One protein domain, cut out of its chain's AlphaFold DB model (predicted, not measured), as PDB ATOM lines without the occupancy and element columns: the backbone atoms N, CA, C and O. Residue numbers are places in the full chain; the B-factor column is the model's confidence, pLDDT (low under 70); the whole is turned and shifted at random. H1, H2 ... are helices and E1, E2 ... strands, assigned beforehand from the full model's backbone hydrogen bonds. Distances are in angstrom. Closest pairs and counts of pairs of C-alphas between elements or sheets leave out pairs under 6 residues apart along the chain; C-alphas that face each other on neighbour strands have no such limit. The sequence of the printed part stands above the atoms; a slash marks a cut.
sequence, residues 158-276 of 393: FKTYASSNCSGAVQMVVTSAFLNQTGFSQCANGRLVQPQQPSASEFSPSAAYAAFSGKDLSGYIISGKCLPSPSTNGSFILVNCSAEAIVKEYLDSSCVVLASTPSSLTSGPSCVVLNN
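What this domain is: This is residues 158 to 276 of the 393 residues of an uncharacterized protein of Aphanomyces euteiches (UniProt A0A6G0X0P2). Two sheets lie partly face to face as a sandwich with crossed strands: a large, twisted sheet of six strands, and a small sheet of three, E6 to E8, over its part with E2, E5, E4 and E9. The E3 and E1 end of the large sheet reaches beyond the small one, and the short helix H1 sits at one end of E2. The printed part has 119 residues, with one named helix and nine named strands that follow along the chain as E1 E2 H1 E3 E4 E5 E6 E7 E8 E9; both sheets are antiparallel, ordered E3 E1 E2 E5 E4 E9 and E6 E7 E8. The class is mostly strand, with under half of the residues in named elements. The whole is compact, radius of gyration of the C-alphas 13.4 A, and spans 34 by 32 by 24 A.

Where its parts are: Find C-alpha 158 at (348.249, 7.727, 9.146), where E1 begins, residues 158 to 161. Next come E2, residues 170 to 176, 17.0 A long, H1, residues 177 to 181, and E3, residues 191 to 194. Go on to E4, residues 208 to 213, 16.8 A, and E5, residues 217 to 222, 16.3 A. Then E6 takes residues 226 to 228, E7 236 to 240, 13.6 A, and E8 246 to 250, 12.8 A. E9, residues 266 to 273, is 19.1 A long, bends by 72 degrees at residue 269 and ends at C-alpha 273, (356.736, 7.262, 26.386).

How they stand to each other: Start in the large sheet at the hairpin E1 and E2, where N 160 and O 172 are 2.8 A apart. E3, an edge strand, is the antiparallel neighbour of E1, and N 159 of E1 and O 192 of E3 are 2.8 A apart, within hydrogen-bond range. Look next at E2 and E5, with N 175 and O 218 at 2.7 A, and at the hairpin E4 and E5, with N 210 and O 221 at 2.8 A. E9, the other edge strand, is the antiparallel neighbour of E4, and N 209 of E4 and O 272 of E9 are 2.8 A apart, within hydrogen-bond range. E2, H1 and E3 make a split strand-helix-strand unit, two strands running the same way with E1 between them in the sheet; its crossover is right-handed. H1 only grazes this sheet with residues 177 to 180; 0 of 1 O i to N i+4 pairs and 1 of 2 O i to N i+3 pairs are within hydrogen-bond range. E6, E7 and E8 form a meander, each strand the antiparallel neighbour of the one before: find N 237 and O 227 at 2.7 A, and N 250 and O 236 at 2.7 A. The two sheets' strands stand at 67 degrees; the closest C-alphas of E8 and E9, Val 247 and Ser 267, are 5.7 A apart. E1 and E7 are apart.

The domain as a whole: The two farthest C-alphas, those of Gly 183 and Ala 243, are 37.4 A apart. The printed part has no cut. The links E3 to E4, 13 residues, and E8 to E9, 15 residues, are long. Mean pLDDT of the printed part is 89.1; residues 178, 180 to 184 and 269 are under 70.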
ATOM      1  N   PHE A 158     349.551   8.298   8.829       93.56
ATOM      2  CA  PHE A 158     348.249   7.727   9.146       93.56
ATOM      3  C   PHE A 158     348.126   7.636  10.664       93.56
ATOM      4  O   PHE A 158     348.890   6.925  11.318       93.56
ATOM      5  N   LYS A 159     347.175   8.375  11.231       95.25
ATOM      6  CA  LYS A 159     346.908   8.436  12.668       95.25
ATOM      7  C   LYS A 159     345.586   7.739  12.970       95.25
ATOM      8  O   LYS A 159     344.580   8.007  12.315       95.25
ATOM      9  N   THR A 160     345.584   6.875  13.979       96.31
ATOM     10  CA  THR A 160     344.370   6.310  14.582       96.31
ATOM     11  C   THR A 160     344.192   6.908  15.968       96.31
ATOM     12  O   THR A 160     345.105   6.835  16.788       96.31
ATOM     13  N   TYR A 161     343.034   7.500  16.227       97.25
ATOM     14  CA  TYR A 161     342.669   8.172  17.469       97.25
ATOM     15  C   TYR A 161     341.763   7.292  18.328       97.25
ATOM     16  O   TYR A 161     341.087   6.394  17.832       97.25
ATOM     17  N   ALA A 162     341.716   7.591  19.626       96.44
ATOM     18  CA  ALA A 162     340.852   6.899  20.576       96.44
ATOM     19  C   ALA A 162     339.351   7.074  20.296       96.44
ATOM     20  O   ALA A 162     338.566   6.198  20.657       96.44
ATOM     21  N   SER A 163     338.958   8.180  19.658       94.81
ATOM     22  CA  SER A 163     337.563   8.483  19.327       94.81
ATOM     23  C   SER A 163     337.321   8.447  17.818       94.81
ATOM     24  O   SER A 163     338.167   8.867  17.027       94.81
ATOM     25  N   SER A 164     336.117   8.036  17.410       92.38
ATOM     26  CA  SER A 164     335.715   7.927  15.997       92.38
ATOM     27  C   SER A 164     335.664   9.265  15.242       92.38
ATOM     28  O   SER A 164     335.682   9.280  14.013       92.38
ATOM     29  N   ASN A 165     335.651  10.389  15.959       93.19
ATOM     30  CA  ASN A 165     335.726  11.747  15.416       93.19
ATOM     31  C   ASN A 165     337.160  12.315  15.382       93.19
ATOM     32  O   ASN A 165     337.332  13.526  15.279       93.19
ATOM     33  N   CYS A 166     338.181  11.458  15.493       95.31
ATOM     34  CA  CYS A 166     339.600  11.835  15.505       95.31
ATOM     35  C   CYS A 166     339.970  12.814  16.624       95.31
ATOM     36  O   CYS A 166     340.888  13.617  16.488       95.31
ATOM     37  N   SER A 167     339.243  12.737  17.737       96.00
ATOM     38  CA  SER A 167     339.579  13.435  18.971       96.00
ATOM     39  C   SER A 167     340.217  12.483  19.988       96.00
ATOM     40  O   SER A 167     340.118  11.254  19.882       96.00
ATOM     41  N   GLY A 168     340.861  13.057  21.003       95.81
ATOM     42  CA  GLY A 168     341.548  12.309  22.051       95.81
ATOM     43  C   GLY A 168     342.952  11.863  21.650       95.81
ATOM     44  O   GLY A 168     343.547  12.388  20.713       95.81
ATOM     45  N   ALA A 169     343.493  10.908  22.404       97.12
ATOM     46  CA  ALA A 169     344.855  10.438  22.207       97.12
ATOM     47  C   ALA A 169     344.999   9.613  20.921       97.12
ATOM     48  O   ALA A 169     344.161   8.759  20.614       97.12
ATOM     49  N   VAL A 170     346.105   9.821  20.216       97.69
ATOM     50  CA  VAL A 170     346.564   8.962  19.130       97.69
ATOM     51  C   VAL A 170     346.983   7.615  19.711       97.69
ATOM     52  O   VAL A 170     347.834   7.537  20.591       97.69
ATOM     53  N   GLN A 171     346.368   6.549  19.213       97.75
ATOM     54  CA  GLN A 171     346.629   5.165  19.601       97.75
ATOM     55  C   GLN A 171     347.632   4.484  18.668       97.75
ATOM     56  O   GLN A 171     348.377   3.610  19.102       97.75
ATOM     57  N   MET A 172     347.673   4.883  17.395       97.00
ATOM     58  CA  MET A 172     348.620   4.356  16.414       97.00
ATOM     59  C   MET A 172     349.005   5.430  15.401       97.00
ATOM     60  O   MET A 172     348.154   6.186  14.933       97.00
ATOM     61  N   VAL A 173     350.284   5.460  15.042       96.69
ATOM     62  CA  VAL A 173     350.850   6.280  13.969       96.69
ATOM     63  C   VAL A 173     351.590   5.357  13.029       96.69
ATOM     64  O   VAL A 173     352.426   4.582  13.481       96.69
ATOM     65  N   VAL A 174     351.309   5.472  11.738       94.94
ATOM     66  CA  VAL A 174     352.020   4.762  10.677       94.94
ATOM     67  C   VAL A 174     352.609   5.797   9.729       94.94
ATOM     68  O   VAL A 174     351.903   6.682   9.246       94.94
ATOM     69  N   THR A 175     353.896   5.674   9.453       91.62
ATOM     70  CA  THR A 175     354.592   6.324   8.347       91.62
ATOM     71  C   THR A 175     354.836   5.297   7.260       91.62
ATOM     72  O   THR A 175     355.366   4.221   7.524       91.62
ATOM     73  N   SER A 176     354.456   5.622   6.032       84.19
ATOM     74  CA  SER A 176     354.727   4.786   4.865       84.19
ATOM     75  C   SER A 176     354.913   5.670   3.643       84.19
ATOM     76  O   SER A 176     354.220   6.679   3.491       84.19
ATOM     77  N   ALA A 177     355.813   5.263   2.748       72.38
ATOM     78  CA  ALA A 177     355.992   5.917   1.455       72.38
ATOM     79  C   ALA A 177     354.700   5.898   0.608       72.38
ATOM     80  O   ALA A 177     354.491   6.787  -0.218       72.38
ATOM     81  N   PHE A 178     353.802   4.936   0.852       69.94
ATOM     82  CA  PHE A 178     352.548   4.774   0.113       69.94
ATOM     83  C   PHE A 178     351.405   5.670   0.604       69.94
ATOM     84  O   PHE A 178     350.495   5.974  -0.166       69.94
ATOM     85  N   LEU A 179     351.454   6.172   1.844       70.88
ATOM     86  CA  LEU A 179     350.409   7.068   2.375       70.88
ATOM     87  C   LEU A 179     350.365   8.418   1.654       70.88
ATOM     88  O   LEU A 179     349.354   9.115   1.681       70.88
ATOM     89  N   ASN A 180     351.437   8.761   0.944       60.00
ATOM     90  CA  ASN A 180     351.476   9.918   0.064       60.00
ATOM     91  C   ASN A 180     350.607   9.762  -1.178       60.00
ATOM     92  O   ASN A 180     350.540  10.696  -1.965       60.00
ATOM     93  N   GLN A 181     349.984   8.610  -1.417       51.44
ATOM     94  CA  GLN A 181     349.214   8.366  -2.635       51.44
ATOM     95  C   GLN A 181     347.698   8.437  -2.418       51.44
ATOM     96  O   GLN A 181     346.963   8.676  -3.369       51.44
ATOM     97  N   THR A 182     347.224   8.291  -1.178       53.84
ATOM     98  CA  THR A 182     345.787   8.184  -0.860       53.84
ATOM     99  C   THR A 182     345.062   9.527  -0.733       53.84
ATOM    100  O   THR A 182     343.879   9.558  -0.406       53.84
ATOM    101  N   GLY A 183     345.754  10.646  -0.976       58.41
ATOM    102  CA  GLY A 183     345.255  11.979  -0.643       58.41
ATOM    103  C   GLY A 183     345.161  12.199   0.874       58.41
ATOM    104  O   GLY A 183     345.135  11.260   1.672       58.41
ATOM    105  N   PHE A 184     345.140  13.463   1.292       61.47
ATOM    106  CA  PHE A 184     344.873  13.804   2.688       61.47
ATOM    107  C   PHE A 184     343.380  13.631   2.952       61.47
ATOM    108  O   PHE A 184     342.551  14.194   2.234       61.47
ATOM    109  N   SER A 185     343.033  12.824   3.950       72.00
ATOM    110  CA  SER A 185     341.641  12.501   4.245       72.00
ATOM    111  C   SER A 185     341.069  13.416   5.323       72.00
ATOM    112  O   SER A 185     341.776  13.890   6.212       72.00
ATOM    113  N   GLN A 186     339.757  13.650   5.260       80.19
ATOM    114  CA  GLN A 186     339.003  14.068   6.439       80.19
ATOM    115  C   GLN A 186     338.939  12.901   7.433       80.19
ATOM    116  O   GLN A 186     339.073  11.739   7.044       80.19
ATOM    117  N   CYS A 187     338.730  13.208   8.713       89.88
ATOM    118  CA  CYS A 187     338.573  12.180   9.736       89.88
ATOM    119  C   CYS A 187     337.473  11.175   9.360       89.88
ATOM    120  O   CYS A 187     336.330  11.568   9.129       89.88
ATOM    121  N   ALA A 188     337.797   9.882   9.372       87.31
ATOM    122  CA  ALA A 188     336.832   8.811   9.155       87.31
ATOM    123  C   ALA A 188     337.043   7.696  10.183       87.31
ATOM    124  O   ALA A 188     338.083   7.041  10.192       87.31
ATOM    125  N   ASN A 189     336.054   7.463  11.053       87.88
ATOM    126  CA  ASN A 189     336.083   6.405  12.075       87.88
ATOM    127  C   ASN A 189     337.362   6.418  12.933       87.88
ATOM    128  O   ASN A 189     337.970   5.381  13.189       87.88
ATOM    129  N   GLY A 190     337.794   7.612  13.343       91.44
ATOM    130  CA  GLY A 190     338.980   7.813  14.172       91.44
ATOM    131  C   GLY A 190     340.293   7.685  13.409       91.44
ATOM    132  O   GLY A 190     341.345   7.644  14.034       91.44
ATOM    133  N   ARG A 191     340.263   7.622  12.074       92.44
ATOM    134  CA  ARG A 191     341.449   7.533  11.216       92.44
ATOM    135  C   ARG A 191     341.631   8.823  10.426       92.44
ATOM    136  O   ARG A 191     340.664   9.359   9.887       92.44
ATOM    137  N   LEU A 192     342.870   9.297  10.342       92.56
ATOM    138  CA  LEU A 192     343.231  10.542   9.666       92.56
ATOM    139  C   LEU A 192     344.585  10.403   8.962       92.56
ATOM    140  O   LEU A 192     345.551   9.971   9.589       92.56
ATOM    141  N   VAL A 193     344.671  10.808   7.692       90.81
ATOM    142  CA  VAL A 193     345.935  10.886   6.938       90.81
ATOM    143  C   VAL A 193     346.316  12.347   6.749       90.81
ATOM    144  O   VAL A 193     345.575  13.103   6.121       90.81
ATOM    145  N   GLN A 194     347.474  12.749   7.271       90.81
ATOM    146  CA  GLN A 194     347.953  14.131   7.184       90.81
ATOM    147  C   GLN A 194     349.476  14.202   7.002       90.81
ATOM    148  O   GLN A 194     350.175  13.280   7.421       90.81
ATOM    149  N   PRO A 195     350.019  15.286   6.417       87.31
ATOM    150  CA  PRO A 195     351.467  15.438   6.247       87.31
ATOM    151  C   PRO A 195     352.162  15.829   7.558       87.31
ATOM    152  O   PRO A 195     353.380  15.737   7.679       87.31
ATOM    153  N   GLN A 196     351.391  16.283   8.548       89.56
ATOM    154  CA  GLN A 196     351.924  16.740   9.818       89.56
ATOM    155  C   GLN A 196     352.215  15.552  10.740       89.56
ATOM    156  O   GLN A 196     351.304  14.811  11.135       89.56
ATOM    157  N   GLN A 197     353.481  15.419  11.143       90.69
ATOM    158  CA  GLN A 197     353.882  14.495  12.200       90.69
ATOM    159  C   GLN A 197     353.060  14.770  13.470       90.69
ATOM    160  O   GLN A 197     352.835  15.936  13.806       90.69
ATOM    161  N   PRO A 198     352.583  13.732  14.181       93.50
ATOM    162  CA  PRO A 198     351.900  13.941  15.446       93.50
ATOM    163  C   PRO A 198     352.801  14.644  16.458       93.50
ATOM    164  O   PRO A 198     353.948  14.253  16.674       93.50
ATOM    165  N   SER A 199     352.260  15.691  17.070       94.56
ATOM    166  CA  SER A 199     352.893  16.389  18.185       94.56
ATOM    167  C   SER A 199     352.846  15.532  19.455       94.56
ATOM    168  O   SER A 199     351.974  14.679  19.608       94.56
ATOM    169  N   ALA A 200     353.769  15.757  20.398       94.00
ATOM    170  CA  ALA A 200     353.820  14.990  21.647       94.00
ATOM    171  C   ALA A 200     352.490  15.034  22.429       94.00
ATOM    172  O   ALA A 200     352.072  14.029  22.994       94.00
ATOM    173  N   SER A 201     351.785  16.170  22.408       95.06
ATOM    174  CA  SER A 201     350.491  16.351  23.081       95.06
ATOM    175  C   SER A 201     349.347  15.534  22.475       95.06
ATOM    176  O   SER A 201     348.336  15.341  23.144       95.06
ATOM    177  N   GLU A 202     349.486  15.038  21.241       96.62
ATOM    178  CA  GLU A 202     348.502  14.140  20.630       96.62
ATOM    179  C   GLU A 202     348.571  12.720  21.207       96.62
ATOM    180  O   GLU A 202     347.593  11.984  21.119       96.62
ATOM    181  N   PHE A 203     349.689  12.306  21.806       97.44
ATOM    182  CA  PHE A 203     349.810  10.987  22.429       97.44
ATOM    183  C   PHE A 203     349.246  10.989  23.853       97.44
ATOM    184  O   PHE A 203     349.307  11.990  24.566       97.44
ATOM    185  N   SER A 204     348.721   9.844  24.302       96.75
ATOM    186  CA  SER A 204     348.244   9.690  25.684       96.75
ATOM    187  C   SER A 204     349.371   9.977  26.695       96.75
ATOM    188  O   SER A 204     350.426   9.342  26.594       96.75
ATOM    189  N   PRO A 205     349.154  10.867  27.684       95.62
ATOM    190  CA  PRO A 205     350.118  11.152  28.745       95.62
ATOM    191  C   PRO A 205     350.568   9.880  29.464       95.62
ATOM    192  O   PRO A 205     349.731   9.049  29.820       95.62
ATOM    193  N   SER A 206     351.878   9.730  29.679       93.94
ATOM    194  CA  SER A 206     352.491   8.606  30.411       93.94
ATOM    195  C   SER A 206     352.215   7.200  29.843       93.94
ATOM    196  O   SER A 206     352.557   6.203  30.476       93.94
ATOM    197  N   ALA A 207     351.614   7.084  28.654       95.56
ATOM    198  CA  ALA A 207     351.376   5.792  28.017       95.56
ATOM    199  C   ALA A 207     352.627   5.298  27.278       95.56
ATOM    200  O   ALA A 207     353.324   6.075  26.621       95.56
ATOM    201  N   ALA A 208     352.878   3.991  27.355       95.69
ATOM    202  CA  ALA A 208     353.946   3.340  26.608       95.69
ATOM    203  C   ALA A 208     353.501   3.036  25.168       95.69
ATOM    204  O   ALA A 208     352.412   2.503  24.946       95.69
ATOM    205  N   TYR A 209     354.373   3.332  24.209       96.12
ATOM    206  CA  TYR A 209     354.216   3.023  22.793       96.12
ATOM    207  C   TYR A 209     355.359   2.128  22.341       96.12
ATOM    208  O   TYR A 209     356.516   2.377  22.675       96.12
ATOM    209  N   ALA A 210     355.050   1.110  21.552       95.38
ATOM    210  CA  ALA A 210     356.056   0.298  20.893       95.38
ATOM    211  C   ALA A 210     356.312   0.833  19.488       95.38
ATOM    212  O   ALA A 210     355.367   1.093  18.737       95.38
ATOM    213  N   ALA A 211     357.586   0.974  19.132       93.62
ATOM    214  CA  ALA A 211     357.962   1.175  17.744       93.62
ATOM    215  C   ALA A 211     357.748  -0.129  16.961       93.62
ATOM    216  O   ALA A 211     358.001  -1.219  17.478       93.62
ATOM    217  N   PHE A 212     357.317  -0.021  15.710       92.56
ATOM    218  CA  PHE A 212     357.272  -1.148  14.782       92.56
ATOM    219  C   PHE A 212     357.834  -0.739  13.422       92.56
ATOM    220  O   PHE A 212     357.808   0.434  13.039       92.56
ATOM    221  N   SER A 213     358.315  -1.727  12.681       90.44
ATOM    222  CA  SER A 213     358.726  -1.609  11.285       90.44
ATOM    223  C   SER A 213     358.243  -2.822  10.500       90.44
ATOM    224  O   SER A 213     358.164  -3.927  11.023       90.44
ATOM    225  N   GLY A 214     357.910  -2.619   9.238       87.75
ATOM    226  CA  GLY A 214     357.645  -3.650   8.246       87.75
ATOM    227  C   GLY A 214     358.323  -3.264   6.935       87.75
ATOM    228  O   GLY A 214     359.089  -2.305   6.894       87.75
ATOM    229  N   LYS A 215     358.026  -4.002   5.860       81.31
ATOM    230  CA  LYS A 215     358.670  -3.814   4.549       81.31
ATOM    231  C   LYS A 215     358.620  -2.359   4.058       81.31
ATOM    232  O   LYS A 215     359.639  -1.845   3.620       81.31
ATOM    233  N   ASP A 216     357.475  -1.692   4.225       82.12
ATOM    234  CA  ASP A 216     357.229  -0.350   3.670       82.12
ATOM    235  C   ASP A 216     356.498   0.591   4.638       82.12
ATOM    236  O   ASP A 216     355.881   1.590   4.251       82.12
ATOM    237  N   LEU A 217     356.510   0.238   5.917       89.38
ATOM    238  CA  LEU A 217     355.799   0.947   6.964       89.38
ATOM    239  C   LEU A 217     356.630   0.934   8.239       89.38
ATOM    240  O   LEU A 217     357.332  -0.025   8.545       89.38
ATOM    241  N   SER A 218     356.528   2.000   9.006       92.94
ATOM    242  CA  SER A 218     357.091   2.101  10.344       92.94
ATOM    243  C   SER A 218     356.188   2.980  11.189       92.94
ATOM    244  O   SER A 218     355.297   3.644  10.660       92.94
ATOM    245  N   GLY A 219     356.350   2.968  12.505       94.69
ATOM    246  CA  GLY A 219     355.523   3.818  13.341       94.69
ATOM    247  C   GLY A 219     355.509   3.438  14.805       94.69
ATOM    248  O   GLY A 219     356.415   2.771  15.300       94.69
ATOM    249  N   TYR A 220     354.457   3.887  15.485       96.19
ATOM    250  CA  TYR A 220     354.249   3.690  16.914       96.19
ATOM    251  C   TYR A 220     352.833   3.197  17.189       96.19
ATOM    252  O   TYR A 220     351.873   3.693  16.599       96.19
ATOM    253  N   ILE A 221     352.697   2.261  18.121       96.00
ATOM    254  CA  ILE A 221     351.411   1.739  18.590       96.00
ATOM    255  C   ILE A 221     351.363   1.737  20.115       96.00
ATOM    256  O   ILE A 221     352.332   1.363  20.772       96.00
ATOM    257  N   ILE A 222     350.241   2.171  20.686       97.06
ATOM    258  CA  ILE A 222     350.026   2.197  22.132       97.06
ATOM    259  C   ILE A 222     349.971   0.773  22.708       97.06
ATOM    260  O   ILE A 222     349.333  -0.124  22.154       97.06
ATOM    261  N   SER A 223     350.622   0.564  23.849       96.44
ATOM    262  CA  SER A 223     350.630  -0.718  24.554       96.44
ATOM    263  C   SER A 223     349.252  -1.085  25.106       96.44
ATOM    264  O   SER A 223     348.538  -0.240  25.646       96.44
ATOM    265  N   GLY A 224     348.907  -2.372  25.059       95.19
ATOM    266  CA  GLY A 224     347.726  -2.928  25.722       95.19
ATOM    267  C   GLY A 224     346.393  -2.623  25.032       95.19
ATOM    268  O   GLY A 224     345.340  -2.841  25.629       95.19
ATOM    269  N   LYS A 225     346.408  -2.113  23.793       96.44
ATOM    270  CA  LYS A 225     345.203  -1.917  22.975       96.44
ATOM    271  C   LYS A 225     345.234  -2.807  21.739       96.44
ATOM    272  O   LYS A 225     346.249  -2.886  21.058       96.44
ATOM    273  N   CYS A 226     344.102  -3.451  21.470       97.00
ATOM    274  CA  CYS A 226     343.864  -4.188  20.237       97.00
ATOM    275  C   CYS A 226     343.423  -3.200  19.155       97.00
ATOM    276  O   CYS A 226     342.357  -2.596  19.279       97.00
ATOM    277  N   LEU A 227     344.253  -2.992  18.135       96.06
ATOM    278  CA  LEU A 227     343.994  -2.028  17.063       96.06
ATOM    279  C   LEU A 227     343.990  -2.722  15.703       96.06
ATOM    280  O   LEU A 227     344.688  -3.711  15.537       96.06
ATOM    281  N   PRO A 228     343.250  -2.225  14.703       93.38
ATOM    282  CA  PRO A 228     343.315  -2.762  13.346       93.38
ATOM    283  C   PRO A 228     344.744  -2.732  12.788       93.38
ATOM    284  O   PRO A 228     345.430  -1.715  12.908       93.38
ATOM    285  N   SER A 229     345.179  -3.826  12.163       92.38
ATOM    286  CA  SER A 229     346.513  -3.931  11.571       92.38
ATOM    287  C   SER A 229     346.669  -2.984  10.376       92.38
ATOM    288  O   SER A 229     345.766  -2.906   9.538       92.38
ATOM    289  N   PRO A 230     347.803  -2.268  10.251       85.56
ATOM    290  CA  PRO A 230     348.080  -1.446   9.079       85.56
ATOM    291  C   PRO A 230     348.595  -2.255   7.878       85.56
ATOM    292  O   PRO A 230     348.604  -1.722   6.773       85.56
ATOM    293  N   SER A 231     349.043  -3.503   8.072       83.25
ATOM    294  CA  SER A 231     349.629  -4.332   7.006       83.25
ATOM    295  C   SER A 231     348.653  -5.325   6.380       83.25
ATOM    296  O   SER A 231     348.841  -5.717   5.232       83.25
ATOM    297  N   THR A 232     347.617  -5.737   7.115       83.19
ATOM    298  CA  THR A 232     346.741  -6.842   6.708       83.19
ATOM    299  C   THR A 232     345.280  -6.469   6.945       83.19
ATOM    300  O   THR A 232     344.869  -6.144   8.058       83.19
ATOM    301  N   ASN A 233     344.460  -6.526   5.893       82.44
ATOM    302  CA  ASN A 233     343.035  -6.229   6.009       82.44
ATOM    303  C   ASN A 233     342.315  -7.286   6.858       82.44
ATOM    304  O   ASN A 233     342.436  -8.482   6.608       82.44
ATOM    305  N   GLY A 234     341.515  -6.826   7.823       85.62
ATOM    306  CA  GLY A 234     340.704  -7.697   8.678       85.62
ATOM    307  C   GLY A 234     341.454  -8.337   9.846       85.62
ATOM    308  O   GLY A 234     340.839  -9.102  10.584       85.62
ATOM    309  N   SER A 235     342.735  -8.019  10.048       93.38
ATOM    310  CA  SER A 235     343.472  -8.425  11.244       93.38
ATOM    311  C   SER A 235     343.652  -7.262  12.222       93.38
ATOM    312  O   SER A 235     343.399  -6.089  11.920       93.38
ATOM    313  N   PHE A 236     344.089  -7.607  13.425       95.38
ATOM    314  CA  PHE A 236     344.294  -6.695  14.538       95.38
ATOM    315  C   PHE A 236     345.657  -6.945  15.164       95.38
ATOM    316  O   PHE A 236     346.162  -8.061  15.151       95.38
ATOM    317  N   ILE A 237     346.266  -5.912  15.719       94.94
ATOM    318  CA  ILE A 237     347.554  -5.966  16.384       94.94
ATOM    319  C   ILE A 237     347.406  -5.546  17.841       94.94
ATOM    320  O   ILE A 237     346.693  -4.598  18.169       94.94
ATOM    321  N   LEU A 238     348.104  -6.263  18.714       94.94
ATOM    322  CA  LEU A 238     348.258  -5.924  20.122       94.94
ATOM    323  C   LEU A 238     349.742  -5.965  20.449       94.94
ATOM    324  O   LEU A 238     350.425  -6.949  20.152       94.94
ATOM    325  N   VAL A 239     350.218  -4.907  21.099       93.75
ATOM    326  CA  VAL A 239     351.570  -4.866  21.653       93.75
ATOM    327  C   VAL A 239     351.500  -4.820  23.162       93.75
ATOM    328  O   VAL A 239     350.671  -4.108  23.729       93.75
ATOM    329  N   ASN A 240     352.376  -5.579  23.816       92.81
ATOM    330  CA  ASN A 240     352.503  -5.565  25.260       92.81
ATOM    331  C   ASN A 240     353.907  -5.120  25.678       92.81
ATOM    332  O   ASN A 240     354.850  -5.897  25.646       92.81
ATOM    333  N   CYS A 241     354.035  -3.879  26.132       91.75
ATOM    334  CA  CYS A 241     355.305  -3.336  26.594       91.75
ATOM    335  C   CYS A 241     355.820  -3.933  27.911       91.75
ATOM    336  O   CYS A 241     356.979  -3.705  28.247       91.75
ATOM    337  N   SER A 242     355.004  -4.682  28.664       87.50
ATOM    338  CA  SER A 242     355.424  -5.277  29.939       87.50
ATOM    339  C   SER A 242     356.068  -6.659  29.801       87.50
ATOM    340  O   SER A 242     356.620  -7.154  30.777       87.50
ATOM    341  N   ALA A 243     355.960  -7.307  28.637       74.62
ATOM    342  CA  ALA A 243     356.301  -8.721  28.447       74.62
ATOM    343  C   ALA A 243     357.247  -8.951  27.255       74.62
ATOM    344  O   ALA A 243     357.161  -9.990  26.614       74.62
ATOM    345  N   GLU A 244     358.123  -7.975  26.984       70.69
ATOM    346  CA  GLU A 244     358.829  -7.763  25.709       70.69
ATOM    347  C   GLU A 244     357.892  -7.179  24.648       70.69
ATOM    348  O   GLU A 244     356.765  -7.638  24.475       70.69
ATOM    349  N   ALA A 245     358.346  -6.128  23.958       70.38
ATOM    350  CA  ALA A 245     357.550  -5.343  23.019       70.38
ATOM    351  C   ALA A 245     357.228  -6.128  21.735       70.38
ATOM    352  O   ALA A 245     357.573  -5.696  20.652       70.38
ATOM    353  N   ILE A 246     356.604  -7.299  21.817       83.25
ATOM    354  CA  ILE A 246     356.311  -8.157  20.670       83.25
ATOM    355  C   ILE A 246     354.985  -7.713  20.057       83.25
ATOM    356  O   ILE A 246     353.952  -7.676  20.733       83.25
ATOM    357  N   VAL A 247     355.009  -7.405  18.759       85.56
ATOM    358  CA  VAL A 247     353.796  -7.160  17.975       85.56
ATOM    359  C   VAL A 247     353.185  -8.507  17.610       85.56
ATOM    360  O   VAL A 247     353.773  -9.283  16.859       85.56
ATOM    361  N   LYS A 248     351.998  -8.793  18.149       91.81
ATOM    362  CA  LYS A 248     351.216  -9.983  17.799       91.81
ATOM    363  C   LYS A 248     350.037  -9.586  16.923       91.81
ATOM    364  O   LYS A 248     349.415  -8.556  17.175       91.81
ATOM    365  N   GLU A 249     349.734 -10.418  15.933       93.38
ATOM    366  CA  GLU A 249     348.606 -10.244  15.020       93.38
ATOM    367  C   GLU A 249     347.477 -11.229  15.368       93.38
ATOM    368  O   GLU A 249     347.725 -12.372  15.754       93.38
ATOM    369  N   TYR A 250     346.236 -10.770  15.260       95.69
ATOM    370  CA  TYR A 250     345.011 -11.442  15.683       95.69
ATOM    371  C   TYR A 250     343.944 -11.327  14.594       95.69
ATOM    372  O   TYR A 250     343.966 -10.402  13.784       95.69
ATOM    373  N   LEU A 251     342.994 -12.260  14.582       94.81
ATOM    374  CA  LEU A 251     341.917 -12.327  13.587       94.81
ATOM    375  C   LEU A 251     340.636 -11.597  14.022       94.81
ATOM    376  O   LEU A 251     339.692 -11.491  13.243       94.81
ATOM    377  N   ASP A 252     340.585 -11.107  15.260       96.00
ATOM    378  CA  ASP A 252     339.407 -10.469  15.842       96.00
ATOM    379  C   ASP A 252     339.752  -9.182  16.602       96.00
ATOM    380  O   ASP A 252     340.858  -9.005  17.114       96.00
ATOM    381  N   SER A 253     338.765  -8.291  16.717       94.75
ATOM    382  CA  SER A 253     338.918  -6.971  17.338       94.75
ATOM    383  C   SER A 253     339.084  -6.991  18.857       94.75
ATOM    384  O   SER A 253     339.338  -5.946  19.451       94.75
ATOM    385  N   SER A 254     338.900  -8.146  19.500       96.75
ATOM    386  CA  SER A 254     339.202  -8.341  20.921       96.75
ATOM    387  C   SER A 254     340.609  -8.893  21.162       96.75
ATOM    388  O   SER A 254     341.023  -8.979  22.316       96.75
ATOM    389  N   CYS A 255     341.363  -9.205  20.100       96.75
ATOM    390  CA  CYS A 255     342.693  -9.807  20.151       96.75
ATOM    391  C   CYS A 255     342.730 -11.089  21.000       96.75
ATOM    392  O   CYS A 255     343.597 -11.257  21.860       96.75
ATOM    393  N   VAL A 256     341.776 -11.994  20.759       96.69
ATOM    394  CA  VAL A 256     341.684 -13.289  21.454       96.69
ATOM    395  C   VAL A 256     342.225 -14.425  20.581       96.69
ATOM    396  O   VAL A 256     342.941 -15.301  21.064       96.69
ATOM    397  N   VAL A 257     341.921 -14.403  19.285       96.00
ATOM    398  CA  VAL A 257     342.284 -15.419  18.297       96.00
ATOM    399  C   VAL A 257     343.553 -14.984  17.575       96.00
ATOM    400  O   VAL A 257     343.529 -14.112  16.706       96.00
ATOM    401  N   LEU A 258     344.678 -15.595  17.943       95.56
ATOM    402  CA  LEU A 258     345.975 -15.323  17.328       95.56
ATOM    403  C   LEU A 258     345.969 -15.730  15.844       95.56
ATOM    404  O   LEU A 258     345.483 -16.808  15.493       95.56
ATOM    405  N   ALA A 259     346.530 -14.889  14.974       92.12
ATOM    406  CA  ALA A 259     346.748 -15.253  13.580       92.12
ATOM    407  C   ALA A 259     347.784 -16.389  13.492       92.12
ATOM    408  O   ALA A 259     348.800 -16.383  14.186       92.12
ATOM    409  N   SER A 260     347.533 -17.381  12.634       88.69
ATOM    410  CA  SER A 260     348.450 -18.516  12.440       88.69
ATOM    411  C   SER A 260     349.728 -18.130  11.693       88.69
ATOM    412  O   SER A 260     350.732 -18.834  11.769       88.69
ATOM    413  N   THR A 261     349.680 -17.040  10.931       84.06
ATOM    414  CA  THR A 261     350.830 -16.486  10.221       84.06
ATOM    415  C   THR A 261     351.567 -15.497  11.120       84.06
ATOM    416  O   THR A 261     350.917 -14.638  11.718       84.06
ATOM    417  N   PRO A 262     352.905 -15.581  11.218       79.12
ATOM    418  CA  PRO A 262     353.678 -14.580  11.935       79.12
ATOM    419  C   PRO A 262     353.462 -13.204  11.300       79.12
ATOM    420  O   PRO A 262     353.412 -13.080  10.074       79.12
ATOM    421  N   SER A 263     353.339 -12.188  12.153       79.00
ATOM    422  CA  SER A 263     353.185 -10.800  11.727       79.00
ATOM    423  C   SER A 263     354.339 -10.391  10.812       79.00
ATOM    424  O   SER A 263     355.504 -10.656  11.115       79.00
ATOM    425  N   SER A 264     354.034  -9.693   9.716       84.00
ATOM    426  CA  SER A 264     355.055  -9.043   8.883       84.00
ATOM    427  C   SER A 264     355.685  -7.818   9.558       84.00
ATOM    428  O   SER A 264     356.589  -7.199   8.999       84.00
ATOM    429  N   LEU A 265     355.172  -7.427  10.730       86.12
ATOM    430  CA  LEU A 265     355.684  -6.328  11.535       86.12
ATOM    431  C   LEU A 265     356.742  -6.855  12.500       86.12
ATOM    432  O   LEU A 265     356.454  -7.652  13.391       86.12
ATOM    433  N   THR A 266     357.960  -6.354  12.360       86.94
ATOM    434  CA  THR A 266     359.005  -6.488  13.371       86.94
ATOM    435  C   THR A 266     358.822  -5.408  14.421       86.94
ATOM    436  O   THR A 266     358.635  -4.231  14.093       86.94
ATOM    437  N   SER A 267     358.880  -5.786  15.691       81.50
ATOM    438  CA  SER A 267     358.883  -4.814  16.768       81.50
ATOM    439  C   SER A 267     360.259  -4.198  16.989       81.50
ATOM    440  O   SER A 267     361.294  -4.828  16.771       81.50
ATOM    441  N   GLY A 268     360.263  -2.945  17.439       78.94
ATOM    442  CA  GLY A 268     361.463  -2.292  17.939       78.94
ATOM    443  C   GLY A 268     361.938  -2.898  19.270       78.94
ATOM    444  O   GLY A 268     361.172  -3.575  19.959       78.94
ATOM    445  N   PRO A 269     363.192  -2.623  19.669       69.75
ATOM    446  CA  PRO A 269     363.818  -3.242  20.839       69.75
ATOM    447  C   PRO A 269     363.216  -2.799  22.183       69.75
ATOM    448  O   PRO A 269     363.479  -3.429  23.205       69.75
ATOM    449  N   SER A 270     362.438  -1.713  22.221       84.94
ATOM    450  CA  SER A 270     361.886  -1.171  23.461       84.94
ATOM    451  C   SER A 270     360.621  -0.345  23.239       84.94
ATOM    452  O   SER A 270     360.335   0.138  22.139       84.94
ATOM    453  N   CYS A 271     359.862  -0.178  24.321       92.75
ATOM    454  CA  CYS A 271     358.765   0.772  24.376       92.75
ATOM    455  C   CYS A 271     359.226   2.132  24.895       92.75
ATOM    456  O   CYS A 271     360.123   2.225  25.731       92.75
ATOM    457  N   VAL A 272     358.570   3.182  24.417       94.75
ATOM    458  CA  VAL A 272     358.883   4.579  24.714       94.75
ATOM    459  C   VAL A 272     357.633   5.321  25.173       94.75
ATOM    460  O   VAL A 272     356.523   5.023  24.735       94.75
ATOM    461  N   VAL A 273     357.801   6.310  26.047       95.50
ATOM    462  CA  VAL A 273     356.736   7.262  26.386       95.50
ATOM    463  C   VAL A 273     356.886   8.469  25.468       95.50
ATOM    464  O   VAL A 273     357.909   9.146  25.491       95.50
ATOM    465  N   LEU A 274     355.879   8.715  24.626       94.69
ATOM    466  CA  LEU A 274     355.903   9.798  23.630       94.69
ATOM    467  C   LEU A 274     355.314  11.115  24.159       94.69
ATOM    468  O   LEU A 274     355.540  12.170  23.570       94.69
ATOM    469  N   ASN A 275     354.584  11.063  25.278       95.81
ATOM    470  CA  ASN A 275     354.059  12.232  25.976       95.81
ATOM    471  C   ASN A 275     354.394  12.160  27.471       95.81
ATOM    472  O   ASN A 275     353.760  11.418  28.223       95.81
ATOM    473  N   ASN A 276     355.365  12.969  27.894       93.12
ATOM    474  CA  ASN A 276     355.820  13.053  29.285       93.12
ATOM    475  C   ASN A 276     354.973  13.998  30.151       93.12
ATOM    476  O   ASN A 276     355.341  14.258  31.295       93.12
TER     477      ASN A 276